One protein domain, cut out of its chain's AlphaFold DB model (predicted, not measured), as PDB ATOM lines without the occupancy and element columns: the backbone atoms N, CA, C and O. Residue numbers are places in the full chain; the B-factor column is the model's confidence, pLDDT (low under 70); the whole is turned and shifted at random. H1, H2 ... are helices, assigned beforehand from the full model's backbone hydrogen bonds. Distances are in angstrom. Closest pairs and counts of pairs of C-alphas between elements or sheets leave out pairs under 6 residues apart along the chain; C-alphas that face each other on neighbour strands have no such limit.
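Overview. This is residues 394 to 460 of the 471 residues of the protein "Dna modification methylase" of hydrocarbon metagenome (UniProt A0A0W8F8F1). The longest helix, H3, runs along much of the length of a thin slab, and H1 packs across it. H2 turns back from the end of H1 in a V and passes the beginning of H3, so that the three helices frame a rough triangle. Residues 448 to 453, of which 448 to 451 belong to H3, stick out, and the tail after them folds back. The printed part has 67 residues with three named helices, H1, H2, H3 in chain order, and no named strand; its class is all helix. It is compact, with a radius of gyration of the C-alphas of 12.3 A, and only just flat, spanning 39 by 26 by 14 A.

Arrangement. H3, residues 436 to 451, touches H1, residues 400 to 409, about perpendicular at 82 degrees; their closest C-alphas, those of Gly 400 and Gly 443, are 3.8 A apart. H2, residues 411 to 424, touches H1 only at the corner by their link, with residues 413 to 414 alone; the closest C-alphas, of Gln 407 and Ala 414, are 5.3 A apart. These two run opposite ways at a steep tilt of 60 degrees. H2 and H3 form a helical hairpin, opposite ways at a steep tilt of 40 degrees. They touch through residues 414 to 418 and 436 to 437 alone, closest at the C-alphas of Arg 418 and Phe 436, 6.7 A. In H1, H2 and H3 every O i to N i+4 pair is within hydrogen-bond range.

Along the chain. H3 measures 22.6 A from C-alpha 436 at (312.856, 245.011, 382.450) to C-alpha 451 at (303.372, 264.329, 389.327). H2 measures 19.9 A and H1 14.2 A, beginning at C-alpha 400, (312.776, 252.256, 387.336).

Size, cuts and confidence. The farthest C-alphas, of Tyr 423 and Gly 453, are 39.4 A apart. The printed part has no cut; the H2 to H3 link is long, 11 residues. The pLDDT is under 70 at residues 430 to 433 and 455 to 460.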
ATOM      1  N   MET A 394     321.069 248.388 378.352       90.25
ATOM      2  CA  MET A 394     320.928 247.080 378.987       90.25
ATOM      3  C   MET A 394     321.649 246.976 380.338       90.25
ATOM      4  O   MET A 394     322.068 245.900 380.756       90.25
ATOM      5  N   CYS A 395     321.861 248.104 381.017       89.25
ATOM      6  CA  CYS A 395     322.554 248.118 382.301       89.25
ATOM      7  C   CYS A 395     321.743 247.381 383.391       89.25
ATOM      8  O   CYS A 395     320.645 247.833 383.723       89.25
ATOM      9  N   PRO A 396     322.280 246.330 384.041       83.19
ATOM     10  CA  PRO A 396     321.574 245.631 385.124       83.19
ATOM     11  C   PRO A 396     321.305 246.542 386.333       83.19
ATOM     12  O   PRO A 396     320.345 246.349 387.073       83.19
ATOM     13  N   GLY A 397     322.129 247.581 386.509       81.19
ATOM     14  CA  GLY A 397     321.969 248.600 387.545       81.19
ATOM     15  C   GLY A 397     320.983 249.721 387.197       81.19
ATOM     16  O   GLY A 397     320.920 250.703 387.938       81.19
ATOM     17  N   MET A 398     320.245 249.639 386.080       86.25
ATOM     18  CA  MET A 398     319.260 250.668 385.735       86.25
ATOM     19  C   MET A 398     318.113 250.701 386.756       86.25
ATOM     20  O   MET A 398     317.630 249.661 387.213       86.25
ATOM     21  N   LYS A 399     317.675 251.909 387.111       85.75
ATOM     22  CA  LYS A 399     316.541 252.151 388.016       85.75
ATOM     23  C   LYS A 399     315.233 252.293 387.243       85.75
ATOM     24  O   LYS A 399     315.262 252.417 386.018       85.75
ATOM     25  N   GLY A 400     314.104 252.290 387.953       90.81
ATOM     26  CA  GLY A 400     312.776 252.256 387.336       90.81
ATOM     27  C   GLY A 400     312.535 253.383 386.330       90.81
ATOM     28  O   GLY A 400     312.230 253.116 385.170       90.81
ATOM     29  N   GLU A 401     312.777 254.638 386.719       89.75
ATOM     30  CA  GLU A 401     312.634 255.788 385.807       89.75
ATOM     31  C   GLU A 401     313.522 255.684 384.550       89.75
ATOM     32  O   GLU A 401     313.132 256.141 383.478       89.75
ATOM     33  N   GLN A 402     314.702 255.057 384.648       92.31
ATOM     34  CA  GLN A 402     315.577 254.850 383.489       92.31
ATOM     35  C   GLN A 402     315.016 253.774 382.547       92.31
ATOM     36  O   GLN A 402     315.084 253.940 381.331       92.31
ATOM     37  N   ALA A 403     314.456 252.689 383.090       94.12
ATOM     38  CA  ALA A 403     313.797 251.658 382.290       94.12
ATOM     39  C   ALA A 403     312.550 252.217 381.585       94.12
ATOM     40  O   ALA A 403     312.369 251.987 380.389       94.12
ATOM     41  N   LEU A 404     311.744 253.023 382.288       94.94
ATOM     42  CA  LEU A 404     310.599 253.726 381.701       94.94
ATOM     43  C   LEU A 404     311.030 254.658 380.561       94.94
ATOM     44  O   LEU A 404     310.452 254.610 379.479       94.94
ATOM     45  N   PHE A 405     312.091 255.443 380.762       94.44
ATOM     46  CA  PHE A 405     312.658 256.284 379.707       94.44
ATOM     47  C   PHE A 405     313.036 255.472 378.455       94.44
ATOM     48  O   PHE A 405     312.706 255.869 377.337       94.44
ATOM     49  N   ILE A 406     313.691 254.318 378.625       95.56
ATOM     50  CA  ILE A 406     314.055 253.435 377.504       95.56
ATOM     51  C   ILE A 406     312.800 252.902 376.806       95.56
ATOM     52  O   ILE A 406     312.740 252.928 375.579       95.56
ATOM     53  N   GLN A 407     311.786 252.480 377.566       96.12
ATOM     54  CA  GLN A 407     310.512 252.010 377.022       96.12
ATOM     55  C   GLN A 407     309.823 253.065 376.149       96.12
ATOM     56  O   GLN A 407     309.324 252.744 375.073       96.12
ATOM     57  N   GLU A 408     309.774 254.313 376.610       95.25
ATOM     58  CA  GLU A 408     309.034 255.380 375.933       95.25
ATOM     59  C   GLU A 408     309.795 255.971 374.746       95.25
ATOM     60  O   GLU A 408     309.192 256.316 373.729       95.25
ATOM     61  N   ARG A 409     311.120 256.118 374.866       95.06
ATOM     62  CA  ARG A 409     311.944 256.809 373.861       95.06
ATOM     63  C   ARG A 409     312.615 255.865 372.875       95.06
ATOM     64  O   ARG A 409     312.904 256.269 371.752       95.06
ATOM     65  N   PHE A 410     312.834 254.613 373.268       95.56
ATOM     66  CA  PHE A 410     313.513 253.603 372.460       95.56
ATOM     67  C   PHE A 410     312.794 252.247 372.535       95.56
ATOM     68  O   PHE A 410     313.401 251.252 372.946       95.56
ATOM     69  N   PRO A 411     311.523 252.158 372.099       96.12
ATOM     70  CA  PRO A 411     310.731 250.932 372.218       96.12
ATOM     71  C   PRO A 411     311.406 249.716 371.565       96.12
ATOM     72  O   PRO A 411     311.329 248.614 372.093       96.12
ATOM     73  N   GLY A 412     312.164 249.912 370.478       97.25
ATOM     74  CA  GLY A 412     312.942 248.836 369.857       97.25
ATOM     75  C   GLY A 412     314.060 248.270 370.747       97.25
ATOM     76  O   GLY A 412     314.288 247.064 370.732       97.25
ATOM     77  N   LEU A 413     314.730 249.109 371.548       96.06
ATOM     78  CA  LEU A 413     315.729 248.649 372.523       96.06
ATOM     79  C   LEU A 413     315.053 247.955 373.706       96.06
ATOM     80  O   LEU A 413     315.531 246.917 374.150       96.06
ATOM     81  N   ALA A 414     313.918 248.477 374.171       96.50
ATOM     82  CA  ALA A 414     313.118 247.823 375.203       96.50
ATOM     83  C   ALA A 414     312.667 246.415 374.769       96.50
ATOM     84  O   ALA A 414     312.857 245.442 375.499       96.50
ATOM     85  N   ASP A 415     312.160 246.277 373.542       96.62
ATOM     86  CA  ASP A 415     311.794 244.980 372.967       96.62
ATOM     87  C   ASP A 415     312.994 244.049 372.816       96.62
ATOM     88  O   ASP A 415     312.865 242.833 372.978       96.62
ATOM     89  N   TYR A 416     314.171 244.602 372.523       94.31
ATOM     90  CA  TYR A 416     315.405 243.831 372.481       94.31
ATOM     91  C   TYR A 416     315.749 243.263 373.862       94.31
ATOM     92  O   TYR A 416     316.000 242.065 373.976       94.31
ATOM     93  N   VAL A 417     315.687 244.079 374.920       93.06
ATOM     94  CA  VAL A 417     315.911 243.617 376.301       93.06
ATOM     95  C   VAL A 417     314.923 242.505 376.661       93.06
ATOM     96  O   VAL A 417     315.362 241.437 377.081       93.06
ATOM     97  N   ARG A 418     313.620 242.680 376.399       93.62
ATOM     98  CA  ARG A 418     312.597 241.645 376.654       93.62
ATOM     99  C   ARG A 418     312.876 240.334 375.924       93.62
ATOM    100  O   ARG A 418     312.753 239.249 376.494       93.62
ATOM    101  N   LYS A 419     313.250 240.411 374.642       92.19
ATOM    102  CA  LYS A 419     313.609 239.226 373.845       92.19
ATOM    103  C   LYS A 419     314.825 238.518 374.427       92.19
ATOM    104  O   LYS A 419     314.831 237.292 374.475       92.19
ATOM    105  N   MET A 420     315.816 239.274 374.891       88.06
ATOM    106  CA  MET A 420     317.006 238.729 375.535       88.06
ATOM    107  C   MET A 420     316.679 238.065 376.878       88.06
ATOM    108  O   MET A 420     317.163 236.963 377.125       88.06
ATOM    109  N   GLU A 421     315.818 238.664 377.706       89.00
ATOM    110  CA  GLU A 421     315.338 238.042 378.951       89.00
ATOM    111  C   GLU A 421     314.640 236.709 378.669       89.00
ATOM    112  O   GLU A 421     314.960 235.693 379.289       89.00
ATOM    113  N   LYS A 422     313.752 236.686 377.665       89.12
ATOM    114  CA  LYS A 422     313.059 235.470 377.226       89.12
ATOM    115  C   LYS A 422     314.022 234.408 376.692       89.12
ATOM    116  O   LYS A 422     313.871 233.239 377.026       89.12
ATOM    117  N   TYR A 423     314.981 234.796 375.851       85.75
ATOM    118  CA  TYR A 423     315.939 233.869 375.243       85.75
ATOM    119  C   TYR A 423     316.874 233.244 376.281       85.75
ATOM    120  O   TYR A 423     317.160 232.053 376.219       85.75
ATOM    121  N   MET A 424     317.335 234.038 377.249       81.25
ATOM    122  CA  MET A 424     318.246 233.566 378.291       81.25
ATOM    123  C   MET A 424     317.535 232.913 379.479       81.25
ATOM    124  O   MET A 424     318.208 232.320 380.319       81.25
ATOM    125  N   GLY A 425     316.209 233.044 379.587       83.06
ATOM    126  CA  GLY A 425     315.439 232.546 380.729       83.06
ATOM    127  C   GLY A 425     315.820 233.209 382.057       83.06
ATOM    128  O   GLY A 425     315.667 232.596 383.109       83.06
ATOM    129  N   LYS A 426     316.371 234.431 382.013       81.38
ATOM    130  CA  LYS A 426     316.867 235.178 383.179       81.38
ATOM    131  C   LYS A 426     316.537 236.665 383.038       81.38
ATOM    132  O   LYS A 426     316.738 237.209 381.945       81.38
ATOM    133  N   PRO A 427     316.111 237.345 384.115       82.31
ATOM    134  CA  PRO A 427     315.841 238.775 384.062       82.31
ATOM    135  C   PRO A 427     317.126 239.599 383.975       82.31
ATOM    136  O   PRO A 427     318.214 239.144 384.345       82.31
ATOM    137  N   LEU A 428     316.962 240.842 383.526       80.81
ATOM    138  CA  LEU A 428     318.008 241.851 383.416       80.81
ATOM    139  C   LEU A 428     318.749 242.091 384.743       80.81
ATOM    140  O   LEU A 428     319.976 242.166 384.754       80.81
ATOM    141  N   GLU A 429     318.030 242.223 385.864       72.19
ATOM    142  CA  GLU A 429     318.640 242.313 387.194       72.19
ATOM    143  C   GLU A 429     318.493 240.988 387.939       72.19
ATOM    144  O   GLU A 429     317.471 240.705 388.560       72.19
ATOM    145  N   GLN A 430     319.568 240.207 387.932       64.38
ATOM    146  CA  GLN A 430     319.584 238.880 388.546       64.38
ATOM    147  C   GLN A 430     319.582 238.904 390.081       64.38
ATOM    148  O   GLN A 430     319.140 237.945 390.694       64.38
ATOM    149  N   MET A 431     320.062 239.983 390.715       59.53
ATOM    150  CA  MET A 431     320.148 240.060 392.183       59.53
ATOM    151  C   MET A 431     318.765 240.066 392.849       59.53
ATOM    152  O   MET A 431     318.583 239.445 393.888       59.53
ATOM    153  N   ASN A 432     317.815 240.795 392.265       62.41
ATOM    154  CA  ASN A 432     316.476 240.990 392.826       62.41
ATOM    155  C   ASN A 432     315.383 240.366 391.944       62.41
ATOM    156  O   ASN A 432     314.216 240.719 392.092       62.41
ATOM    157  N   ASP A 433     315.783 239.511 390.997       68.12
ATOM    158  CA  ASP A 433     314.918 238.873 389.997       68.12
ATOM    159  C   ASP A 433     314.013 239.874 389.246       68.12
ATOM    160  O   ASP A 433     312.855 239.608 388.932       68.12
ATOM    161  N   LYS A 434     314.529 241.084 388.975       78.94
ATOM    162  CA  LYS A 434     313.738 242.159 388.358       78.94
ATOM    163  C   LYS A 434     313.911 242.163 386.857       78.94
ATOM    164  O   LYS A 434     314.965 242.556 386.345       78.94
ATOM    165  N   SER A 435     312.837 241.799 386.165       89.75
ATOM    166  CA  SER A 435     312.756 241.956 384.720       89.75
ATOM    167  C   SER A 435     312.749 243.430 384.310       89.75
ATOM    168  O   SER A 435     312.495 244.336 385.117       89.75
ATOM    169  N   PHE A 436     312.994 243.683 383.028       93.25
ATOM    170  CA  PHE A 436     312.856 245.011 382.450       93.25
ATOM    171  C   PHE A 436     311.445 245.576 382.661       93.25
ATOM    172  O   PHE A 436     311.306 246.725 383.076       93.25
ATOM    173  N   ASP A 437     310.403 244.762 382.474       94.94
ATOM    174  CA  ASP A 437     309.012 245.194 382.653       94.94
ATOM    175  C   ASP A 437     308.689 245.549 384.107       94.94
ATOM    176  O   ASP A 437     308.064 246.578 384.365       94.94
ATOM    177  N   MET A 438     309.200 244.781 385.076       93.44
ATOM    178  CA  MET A 438     309.068 245.143 386.491       93.44
ATOM    179  C   MET A 438     309.712 246.503 386.780       93.44
ATOM    180  O   MET A 438     309.143 247.320 387.502       93.44
ATOM    181  N   LYS A 439     310.884 246.783 386.197       91.31
ATOM    182  CA  LYS A 439     311.540 248.093 386.334       91.31
ATOM    183  C   LYS A 439     310.731 249.208 385.671       91.31
ATOM    184  O   LYS A 439     310.626 250.285 386.252       91.31
ATOM    185  N   VAL A 440     310.135 248.968 384.504       95.00
ATOM    186  CA  VAL A 440     309.241 249.936 383.847       95.00
ATOM    187  C   VAL A 440     308.052 250.277 384.751       95.00
ATOM    188  O   VAL A 440     307.750 251.457 384.919       95.00
ATOM    189  N   GLU A 441     307.423 249.289 385.391       94.88
ATOM    190  CA  GLU A 441     306.318 249.529 386.331       94.88
ATOM    191  C   GLU A 441     306.752 250.324 387.570       94.88
ATOM    192  O   GLU A 441     306.051 251.255 387.978       94.88
ATOM    193  N   ILE A 442     307.940 250.048 388.125       91.25
ATOM    194  CA  ILE A 442     308.541 250.892 389.177       91.25
ATOM    195  C   ILE A 442     308.669 252.335 388.675       91.25
ATOM    196  O   ILE A 442     308.255 253.269 389.359       91.25
ATOM    197  N   GLY A 443     309.183 252.523 387.457       91.19
ATOM    198  CA  GLY A 443     309.324 253.840 386.841       91.19
ATOM    199  C   GLY A 443     307.996 254.580 386.686       91.19
ATOM    200  O   GLY A 443     307.926 255.768 386.993       91.19
ATOM    201  N   LYS A 444     306.922 253.892 386.274       93.00
ATOM    202  CA  LYS A 444     305.578 254.488 386.160       93.00
ATOM    203  C   LYS A 444     305.056 254.968 387.510       93.00
ATOM    204  O   LYS A 444     304.533 256.077 387.603       93.00
ATOM    205  N   ARG A 445     305.232 254.164 388.566       91.75
ATOM    206  CA  ARG A 445     304.848 254.537 389.939       91.75
ATOM    207  C   ARG A 445     305.635 255.760 390.417       91.75
ATOM    208  O   ARG A 445     305.032 256.723 390.888       91.75
ATOM    209  N   GLN A 446     306.953 255.762 390.206       87.69
ATOM    210  CA  GLN A 446     307.837 256.885 390.538       87.69
ATOM    211  C   GLN A 446     307.422 258.173 389.798       87.69
ATOM    212  O   GLN A 446     307.311 259.238 390.411       87.69
ATOM    213  N   ALA A 447     307.113 258.082 388.500       86.12
ATOM    214  CA  ALA A 447     306.644 259.214 387.701       86.12
ATOM    215  C   ALA A 447     305.280 259.748 388.182       86.12
ATOM    216  O   ALA A 447     305.111 260.960 388.335       86.12
ATOM    217  N   ALA A 448     304.328 258.859 388.483       87.38
ATOM    218  CA  ALA A 448     303.004 259.230 388.979       87.38
ATOM    219  C   ALA A 448     303.061 259.935 390.344       87.38
ATOM    220  O   ALA A 448     302.359 260.923 390.555       87.38
ATOM    221  N   ARG A 449     303.917 259.468 391.260       82.75
ATOM    222  CA  ARG A 449     304.145 260.114 392.563       82.75
ATOM    223  C   ARG A 449     304.768 261.494 392.419       82.75
ATOM    224  O   ARG A 449     304.289 262.451 393.026       82.75
ATOM    225  N   ARG A 450     305.775 261.634 391.548       81.56
ATOM    226  CA  ARG A 450     306.387 262.940 391.278       81.56
ATOM    227  C   ARG A 450     305.368 263.933 390.710       81.56
ATOM    228  O   ARG A 450     305.373 265.089 391.120       81.56
ATOM    229  N   ALA A 451     304.459 263.489 389.840       82.69
ATOM    230  CA  ALA A 451     303.372 264.329 389.327       82.69
ATOM    231  C   ALA A 451     302.389 264.796 390.423       82.69
ATOM    232  O   ALA A 451     301.773 265.848 390.281       82.69
ATOM    233  N   LYS A 452     302.272 264.045 391.525       83.56
ATOM    234  CA  LYS A 452     301.469 264.395 392.710       83.56
ATOM    235  C   LYS A 452     302.232 265.215 393.759       83.56
ATOM    236  O   LYS A 452     301.635 265.613 394.754       83.56
ATOM    237  N   GLY A 453     303.528 265.474 393.558       75.69
ATOM    238  CA  GLY A 453     304.379 266.169 394.532       75.69
ATOM    239  C   GLY A 453     304.755 265.326 395.758       75.69
ATOM    240  O   GLY A 453     305.182 265.879 396.768       75.69
ATOM    241  N   GLU A 454     304.596 264.003 395.690       73.19
ATOM    242  CA  GLU A 454     304.946 263.082 396.776       73.19
ATOM    243  C   GLU A 454     306.461 262.801 396.786       73.19
ATOM    244  O   GLU A 454     307.096 262.681 395.732       73.19
ATOM    245  N   ALA A 455     307.055 262.684 397.979       57.41
ATOM    246  CA  ALA A 455     308.461 262.312 398.128       57.41
ATOM    247  C   ALA A 455     308.683 260.857 397.674       57.41
ATOM    248  O   ALA A 455     307.914 259.962 398.025       57.41
ATOM    249  N   LEU A 456     309.748 260.615 396.905       55.81
ATOM    250  CA  LEU A 456     310.136 259.264 396.494       55.81
ATOM    251  C   LEU A 456     310.800 258.548 397.680       55.81
ATOM    252  O   LEU A 456     311.805 259.027 398.203       55.81
ATOM    253  N   GLU A 457     310.267 257.400 398.100       48.78
ATOM    254  CA  GLU A 457     310.927 256.563 399.108       48.78
ATOM    255  C   GLU A 457     312.107 255.808 398.478       48.78
ATOM    256  O   GLU A 457     311.966 255.152 397.446       48.78
ATOM    257  N   ALA A 458     313.274 255.833 399.131       42.25
ATOM    258  CA  ALA A 458     314.468 255.106 398.683       42.25
ATOM    259  C   ALA A 458     314.276 253.567 398.623       42.25
ATOM    260  O   ALA A 458     315.088 252.868 398.016       42.25
ATOM    261  N   GLU A 459     313.210 253.037 399.233       40.22
ATOM    262  CA  GLU A 459     312.894 251.603 399.309       40.22
ATOM    263  C   GLU A 459     312.073 251.048 398.128       40.22
ATOM    264  O   GLU A 459     311.985 249.828 397.976       40.22
ATOM    265  N   GLU A 460     311.481 251.880 397.260       49.47
ATOM    266  CA  GLU A 460     310.653 251.379 396.138       49.47
ATOM    267  C   GLU A 460     311.462 250.594 395.100       49.47
ATOM    268  O   GLU A 460     310.963 249.656 394.476       49.47
TER     269      GLU A 460